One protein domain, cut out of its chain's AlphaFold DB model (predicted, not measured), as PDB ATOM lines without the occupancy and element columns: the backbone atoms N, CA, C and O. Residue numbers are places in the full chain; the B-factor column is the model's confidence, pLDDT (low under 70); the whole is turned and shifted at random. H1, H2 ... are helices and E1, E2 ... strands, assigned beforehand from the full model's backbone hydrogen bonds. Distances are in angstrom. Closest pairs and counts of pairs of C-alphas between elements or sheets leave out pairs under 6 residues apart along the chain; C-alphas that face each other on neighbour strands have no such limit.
ATOM      1  N   SER A  16     169.555 146.616 152.424       66.12
ATOM      2  CA  SER A  16     169.272 145.302 153.016       66.12
ATOM      3  C   SER A  16     170.283 144.228 152.610       66.12
ATOM      4  O   SER A  16     170.699 143.429 153.450       66.12
ATOM      5  N   ASP A  17     170.713 144.240 151.353       76.81
ATOM      6  CA  ASP A  17     171.574 143.220 150.751       76.81
ATOM      7  C   ASP A  17     173.016 143.388 151.238       76.81
ATOM      8  O   ASP A  17     173.691 142.413 151.568       76.81
ATOM      9  N   ILE A  18     173.458 144.641 151.396       77.62
ATOM     10  CA  ILE A  18     174.768 144.983 151.966       77.62
ATOM     11  C   ILE A  18     174.846 144.546 153.434       77.62
ATOM     12  O   ILE A  18     175.841 143.952 153.859       77.62
ATOM     13  N   ARG A  19     173.788 144.803 154.218       79.56
ATOM     14  CA  ARG A  19     173.715 144.368 155.621       79.56
ATOM     15  C   ARG A  19     173.792 142.844 155.734       79.56
ATOM     16  O   ARG A  19     174.544 142.342 156.569       79.56
ATOM     17  N   ALA A  20     173.033 142.119 154.915       84.81
ATOM     18  CA  ALA A  20     173.034 140.658 154.916       84.81
ATOM     19  C   ALA A  20     174.407 140.084 154.523       84.81
ATOM     20  O   ALA A  20     174.898 139.163 155.180       84.81
ATOM     21  N   ASP A  21     175.064 140.659 153.509       85.94
ATOM     22  CA  ASP A  21     176.400 140.230 153.086       85.94
ATOM     23  C   ASP A  21     177.461 140.473 154.167       85.94
ATOM     24  O   ASP A  21     178.277 139.592 154.445       85.94
ATOM     25  N   LEU A  22     177.427 141.635 154.829       82.62
ATOM     26  CA  LEU A  22     178.337 141.946 155.932       82.62
ATOM     27  C   LEU A  22     178.183 140.946 157.083       82.62
ATOM     28  O   LEU A  22     179.182 140.402 157.550       82.62
ATOM     29  N   LEU A  23     176.948 140.675 157.517       86.25
ATOM     30  CA  LEU A  23     176.683 139.716 158.595       86.25
ATOM     31  C   LEU A  23     177.179 138.315 158.228       86.25
ATOM     32  O   LEU A  23     177.895 137.695 159.009       86.25
ATOM     33  N   ARG A  24     176.911 137.867 156.999       88.00
ATOM     34  CA  ARG A  24     177.394 136.582 156.482       88.00
ATOM     35  C   ARG A  24     178.924 136.491 156.484       88.00
ATOM     36  O   ARG A  24     179.478 135.456 156.852       88.00
ATOM     37  N   ARG A  25     179.628 137.557 156.087       86.19
ATOM     38  CA  ARG A  25     181.102 137.609 156.131       86.19
ATOM     39  C   ARG A  25     181.627 137.575 157.563       86.19
ATOM     40  O   ARG A  25     182.611 136.888 157.823       86.19
ATOM     41  N   LEU A  26     180.985 138.295 158.484       85.69
ATOM     42  CA  LEU A  26     181.365 138.293 159.896       85.69
ATOM     43  C   LEU A  26     181.173 136.908 160.528       85.69
ATOM     44  O   LEU A  26     182.071 136.450 161.231       85.69
ATOM     45  N   ASP A  27     180.075 136.214 160.218       88.00
ATOM     46  CA  ASP A  27     179.836 134.839 160.673       88.00
ATOM     47  C   ASP A  27     180.866 133.859 160.108       88.00
ATOM     48  O   ASP A  27     181.434 133.059 160.848       88.00
ATOM     49  N   PHE A  28     181.195 133.963 158.820       88.19
ATOM     50  CA  PHE A  28     182.240 133.136 158.214       88.19
ATOM     51  C   PHE A  28     183.616 133.337 158.873       88.19
ATOM     52  O   PHE A  28     184.388 132.389 159.037       88.19
ATOM     53  N   LEU A  29     183.941 134.575 159.253       85.50
ATOM     54  CA  LEU A  29     185.193 134.904 159.933       85.50
ATOM     55  C   LEU A  29     185.185 134.498 161.409       85.50
ATOM     56  O   LEU A  29     186.252 134.244 161.972       85.50
ATOM     57  N   ARG A  30     184.012 134.399 162.043       83.81
ATOM     58  CA  ARG A  30     183.871 134.050 163.461       83.81
ATOM     59  C   ARG A  30     184.572 132.740 163.799       83.81
ATOM     60  O   ARG A  30     185.262 132.683 164.815       83.81
ATOM     61  N   ASP A  31     184.440 131.723 162.956       85.12
ATOM     62  CA  ASP A  31     184.950 130.380 163.256       85.12
ATOM     63  C   ASP A  31     186.430 130.208 162.860       85.12
ATOM     64  O   ASP A  31     187.075 129.233 163.235       85.12
ATOM     65  N   ARG A  32     187.000 131.183 162.136       89.38
ATOM     66  CA  ARG A  32     188.392 131.173 161.647       89.38
ATOM     67  C   ARG A  32     189.349 132.032 162.470       89.38
ATOM     68  O   ARG A  32     190.551 132.012 162.222       89.38
ATOM     69  N   LEU A  33     188.822 132.814 163.407       90.94
ATOM     70  CA  LEU A  33     189.581 133.790 164.181       90.94
ATOM     71  C   LEU A  33     189.599 133.416 165.661       90.94
ATOM     72  O   LEU A  33     188.576 133.062 166.251       90.94
ATOM     73  N   THR A  34     190.759 133.584 166.292       92.44
ATOM     74  CA  THR A  34     190.872 133.458 167.748       92.44
ATOM     75  C   THR A  34     190.083 134.578 168.443       92.44
ATOM     76  O   THR A  34     189.869 135.643 167.851       92.44
ATOM     77  N   PRO A  35     189.652 134.407 169.709       89.31
ATOM     78  CA  PRO A  35     188.919 135.454 170.421       89.31
ATOM     79  C   PRO A  35     189.611 136.836 170.402       89.31
ATOM     80  O   PRO A  35     188.934 137.815 170.078       89.31
ATOM     81  N   PRO A  36     190.941 136.957 170.613       89.88
ATOM     82  CA  PRO A  36     191.633 138.245 170.501       89.88
ATOM     83  C   PRO A  36     191.602 138.844 169.088       89.88
ATOM     84  O   PRO A  36     191.453 140.056 168.928       89.88
ATOM     85  N   GLN A  37     191.720 138.012 168.049       91.31
ATOM     86  CA  GLN A  37     191.640 138.465 166.657       91.31
ATOM     87  C   GLN A  37     190.234 138.961 166.311       91.31
ATOM     88  O   GLN A  37     190.099 140.001 165.666       91.31
ATOM     89  N   ARG A  38     189.190 138.271 166.793       89.94
ATOM     90  CA  ARG A  38     187.797 138.720 166.649       89.94
ATOM     91  C   ARG A  38     187.579 140.074 167.309       89.94
ATOM     92  O   ARG A  38     187.037 140.969 166.670       89.94
ATOM     93  N   MET A  39     188.070 140.261 168.534       90.56
ATOM     94  CA  MET A  39     187.955 141.552 169.220       90.56
ATOM     95  C   MET A  39     188.695 142.673 168.486       90.56
ATOM     96  O   MET A  39     188.151 143.764 168.339       90.56
ATOM     97  N   ASN A  40     189.887 142.405 167.949       90.88
ATOM     98  CA  ASN A  40     190.602 143.373 167.111       90.88
ATOM     99  C   ASN A  40     189.821 143.733 165.837       90.88
ATOM    100  O   ASN A  40     189.811 144.894 165.430       90.88
ATOM    101  N   MET A  41     189.175 142.757 165.195       90.94
ATOM    102  CA  MET A  41     188.347 142.990 164.010       90.94
ATOM    103  C   MET A  41     187.128 143.860 164.344       90.94
ATOM    104  O   MET A  41     186.862 144.830 163.638       90.94
ATOM    105  N   ILE A  42     186.437 143.559 165.447       90.50
ATOM    106  CA  ILE A  42     185.298 144.349 165.932       90.50
ATOM    107  C   ILE A  42     185.739 145.782 166.256       90.50
ATOM    108  O   ILE A  42     185.082 146.725 165.828       90.50
ATOM    109  N   ALA A  43     186.881 145.965 166.929       92.31
ATOM    110  CA  ALA A  43     187.425 147.293 167.216       92.31
ATOM    111  C   ALA A  43     187.640 148.119 165.939       92.31
ATOM    112  O   ALA A  43     187.232 149.276 165.883       92.31
ATOM    113  N   LYS A  44     188.232 147.522 164.895       92.00
ATOM    114  CA  LYS A  44     188.446 148.198 163.604       92.00
ATOM    115  C   LYS A  44     187.131 148.614 162.946       92.00
ATOM    116  O   LYS A  44     187.029 149.730 162.451       92.00
ATOM    117  N   LEU A  45     186.127 147.736 162.969       91.00
ATOM    118  CA  LEU A  45     184.806 148.038 162.416       91.00
ATOM    119  C   LEU A  45     184.132 149.195 163.172       91.00
ATOM    120  O   LEU A  45     183.564 150.089 162.555       91.00
ATOM    121  N   LEU A  46     184.238 149.213 164.502       92.19
ATOM    122  CA  LEU A  46     183.697 150.292 165.330       92.19
ATOM    123  C   LEU A  46     184.402 151.631 165.079       92.19
ATOM    124  O   LEU A  46     183.730 152.653 165.025       92.19
ATOM    125  N   VAL A  47     185.725 151.634 164.874       93.00
ATOM    126  CA  VAL A  47     186.468 152.852 164.499       93.00
ATOM    127  C   VAL A  47     185.969 153.401 163.163       93.00
ATOM    128  O   VAL A  47     185.691 154.592 163.072       93.00
ATOM    129  N   GLN A  48     185.743 152.537 162.167       91.56
ATOM    130  CA  GLN A  48     185.165 152.962 160.889       91.56
ATOM    131  C   GLN A  48     183.794 153.626 161.081       91.56
ATOM    132  O   GLN A  48     183.509 154.646 160.455       91.56
ATOM    133  N   PHE A  49     182.946 153.077 161.956       89.75
ATOM    134  CA  PHE A  49     181.646 153.672 162.265       89.75
ATOM    135  C   PHE A  49     181.757 154.981 163.037       89.75
ATOM    136  O   PHE A  49     180.977 155.895 162.767       89.75
ATOM    137  N   ARG A  50     182.709 155.097 163.968       91.19
ATOM    138  CA  ARG A  50     182.977 156.363 164.654       91.19
ATOM    139  C   ARG A  50     183.305 157.446 163.637       91.19
ATOM    140  O   ARG A  50     182.673 158.490 163.636       91.19
ATOM    141  N   ASP A  51     184.240 157.175 162.738       89.75
ATOM    142  CA  ASP A  51     184.759 158.203 161.839       89.75
ATOM    143  C   ASP A  51     183.760 158.600 160.727       89.75
ATOM    144  O   ASP A  51     183.949 159.626 160.081       89.75
ATOM    145  N   THR A  52     182.686 157.824 160.507       86.94
ATOM    146  CA  THR A  52     181.732 158.047 159.398       86.94
ATOM    147  C   THR A  52     180.280 158.291 159.812       86.94
ATOM    148  O   THR A  52     179.582 159.020 159.116       86.94
ATOM    149  N   ILE A  53     179.802 157.689 160.908       86.44
ATOM    150  CA  ILE A  53     178.381 157.723 161.313       86.44
ATOM    151  C   ILE A  53     178.204 158.326 162.709       86.44
ATOM    152  O   ILE A  53     177.270 159.091 162.932       86.44
ATOM    153  N   TYR A  54     179.099 158.007 163.648       87.81
ATOM    154  CA  TYR A  54     178.998 158.455 165.039       87.81
ATOM    155  C   TYR A  54     180.322 159.050 165.546       87.81
ATOM    156  O   TYR A  54     180.984 158.422 166.376       87.81
ATOM    157  N   PRO A  55     180.723 160.261 165.110       88.75
ATOM    158  CA  PRO A  55     181.988 160.886 165.529       88.75
ATOM    159  C   PRO A  55     182.140 161.042 167.047       88.75
ATOM    160  O   PRO A  55     183.244 161.019 167.580       88.75
ATOM    161  N   TRP A  56     181.015 161.142 167.753       90.94
ATOM    162  CA  TRP A  56     180.904 161.207 169.213       90.94
ATOM    163  C   TRP A  56     180.920 159.829 169.908       90.94
ATOM    164  O   TRP A  56     180.620 159.726 171.101       90.94
ATOM    165  N   MET A  57     181.232 158.750 169.186       94.19
ATOM    166  CA  MET A  57     181.474 157.432 169.769       94.19
ATOM    167  C   MET A  57     182.872 157.373 170.397       94.19
ATOM    168  O   MET A  57     183.878 157.688 169.763       94.19
ATOM    169  N   HIS A  58     182.955 156.870 171.625       93.25
ATOM    170  CA  HIS A  58     184.212 156.578 172.308       93.25
ATOM    171  C   HIS A  58     184.430 155.069 172.391       93.25
ATOM    172  O   HIS A  58     183.519 154.317 172.738       93.25
ATOM    173  N   ILE A  59     185.649 154.630 172.079       94.69
ATOM    174  CA  ILE A  59     186.044 153.221 172.075       94.69
ATOM    175  C   ILE A  59     187.261 153.081 172.989       94.69
ATOM    176  O   ILE A  59     188.313 153.655 172.713       94.69
ATOM    177  N   LEU A  60     187.123 152.315 174.070       95.19
ATOM    178  CA  LEU A  60     188.196 152.018 175.017       95.19
ATOM    179  C   LEU A  60     188.496 150.519 174.998       95.19
ATOM    180  O   LEU A  60     187.602 149.696 175.203       95.19
ATOM    181  N   ARG A  61     189.769 150.164 174.815       93.25
ATOM    182  CA  ARG A  61     190.249 148.790 174.981       93.25
ATOM    183  C   ARG A  61     190.877 148.624 176.357       93.25
ATOM    184  O   ARG A  61     191.800 149.356 176.701       93.25
ATOM    185  N   ARG A  62     190.387 147.656 177.127       93.31
ATOM    186  CA  ARG A  62     190.912 147.334 178.458       93.31
ATOM    187  C   ARG A  62     192.063 146.327 178.374       93.31
ATOM    188  O   ARG A  62     192.238 145.643 177.365       93.31
ATOM    189  N   ALA A  63     192.842 146.234 179.452       91.69
ATOM    190  CA  ALA A  63     193.984 145.321 179.552       91.69
ATOM    191  C   ALA A  63     193.583 143.834 179.464       91.69
ATOM    192  O   ALA A  63     194.351 143.023 178.959       91.69
ATOM    193  N   ASP A  64     192.362 143.494 179.883       91.44
ATOM    194  CA  ASP A  64     191.774 142.152 179.766       91.44
ATOM    195  C   ASP A  64     191.326 141.794 178.332       91.44
ATOM    196  O   ASP A  64     190.853 140.688 178.074       91.44
ATOM    197  N   GLY A  65     191.472 142.720 177.379       86.62
ATOM    198  CA  GLY A  65     191.088 142.535 175.983       86.62
ATOM    199  C   GLY A  65     189.623 142.843 175.673       86.62
ATOM    200  O   GLY A  65     189.244 142.776 174.500       86.62
ATOM    201  N   SER A  66     188.817 143.223 176.666       91.25
ATOM    202  CA  SER A  66     187.450 143.695 176.444       91.25
ATOM    203  C   SER A  66     187.424 145.084 175.788       91.25
ATOM    204  O   SER A  66     188.363 145.883 175.903       91.25
ATOM    205  N   LEU A  67     186.335 145.369 175.068       94.31
ATOM    206  CA  LEU A  67     186.055 146.677 174.478       94.31
ATOM    207  C   LEU A  67     184.862 147.310 175.187       94.31
ATOM    208  O   LEU A  67     183.808 146.689 175.309       94.31
ATOM    209  N   VAL A  68     185.019 148.563 175.599       95.12
ATOM    210  CA  VAL A  68     183.927 149.413 176.069       95.12
ATOM    211  C   VAL A  68     183.639 150.437 174.987       95.12
ATOM    212  O   VAL A  68     184.544 151.145 174.543       95.12
ATOM    213  N   VAL A  69     182.381 150.498 174.561       95.12
ATOM    214  CA  VAL A  69     181.910 151.436 173.541       95.12
ATOM    215  C   VAL A  69     180.844 152.317 174.166       95.12
ATOM    216  O   VAL A  69     179.878 151.814 174.736       95.12
ATOM    217  N   THR A  70     181.010 153.627 174.043       94.12
ATOM    218  CA  THR A  70     180.041 154.617 174.515       94.12
ATOM    219  C   THR A  70     179.609 155.467 173.332       94.12
ATOM    220  O   THR A  70     180.452 156.057 172.662       94.12
ATOM    221  N   ILE A  71     178.305 155.522 173.059       88.38
ATOM    222  CA  ILE A  71     177.727 156.375 172.015       88.38
ATOM    223  C   ILE A  71     176.984 157.505 172.723       88.38
ATOM    224  O   ILE A  71     175.927 157.277 173.308       88.38
ATOM    225  N   ASN A  72     177.564 158.702 172.704       85.44
ATOM    226  CA  ASN A  72     176.932 159.892 173.269       85.44
ATOM    227  C   ASN A  72     175.851 160.445 172.326       85.44
ATOM    228  O   ASN A  72     175.694 159.980 171.196       85.44
TER     229      ASN A  72
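AT A GLANCE: This is residues 16 to 72 of the 79 residues of an uncharacterized protein of Nocardia cerradoensis (UniProt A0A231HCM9). You will find a flat zigzag: helix H1, then helix H2 folding back in the middle, then a hairpin of strands E1 and E2 packed on H2. Residues 16 to 25 of H1 stick out. The 57 printed residues are of mixed class, helices and strands, only just loose, close to compact, with a radius of gyration of the C-alphas of 12.6 A and spans of 30 by 29 by 12 A.

HOW THE PARTS SIT: H1, residues 16 to 30, and H2, residues 35 to 52, are close but not clearly touching; their closest C-alphas, Arg 30 and Arg 38, are 6.9 A apart. They run opposite ways at a shallow tilt of 28 degrees. In both, every O i to N i+4 pair is within hydrogen-bond range. The closest C-alphas of H2 and E1, residues 57 to 61, are Arg 50 and Met 57, 5.4 A apart. E1 and E2, residues 67 to 71, form an antiparallel hairpin at 168 degrees; look for N 58 and O 70, within hydrogen-bond range at 2.8 A. H1 is apart from both strands.

IN THESE COORDINATES: Find C-alpha 16 at (169.272, 145.302, 153.016); H1 runs 21.2 A from there. H2 spans 26.1 A, E1 13.4 A, and E2 13.0 A to C-alpha 71 at (177.727, 156.375, 172.015).

THE WHOLE: The farthest C-alphas, Asp 17 and Ala 63, are 36.6 A apart. The printed part has no cut, its three links are tight, and residue 16 is under pLDDT 70.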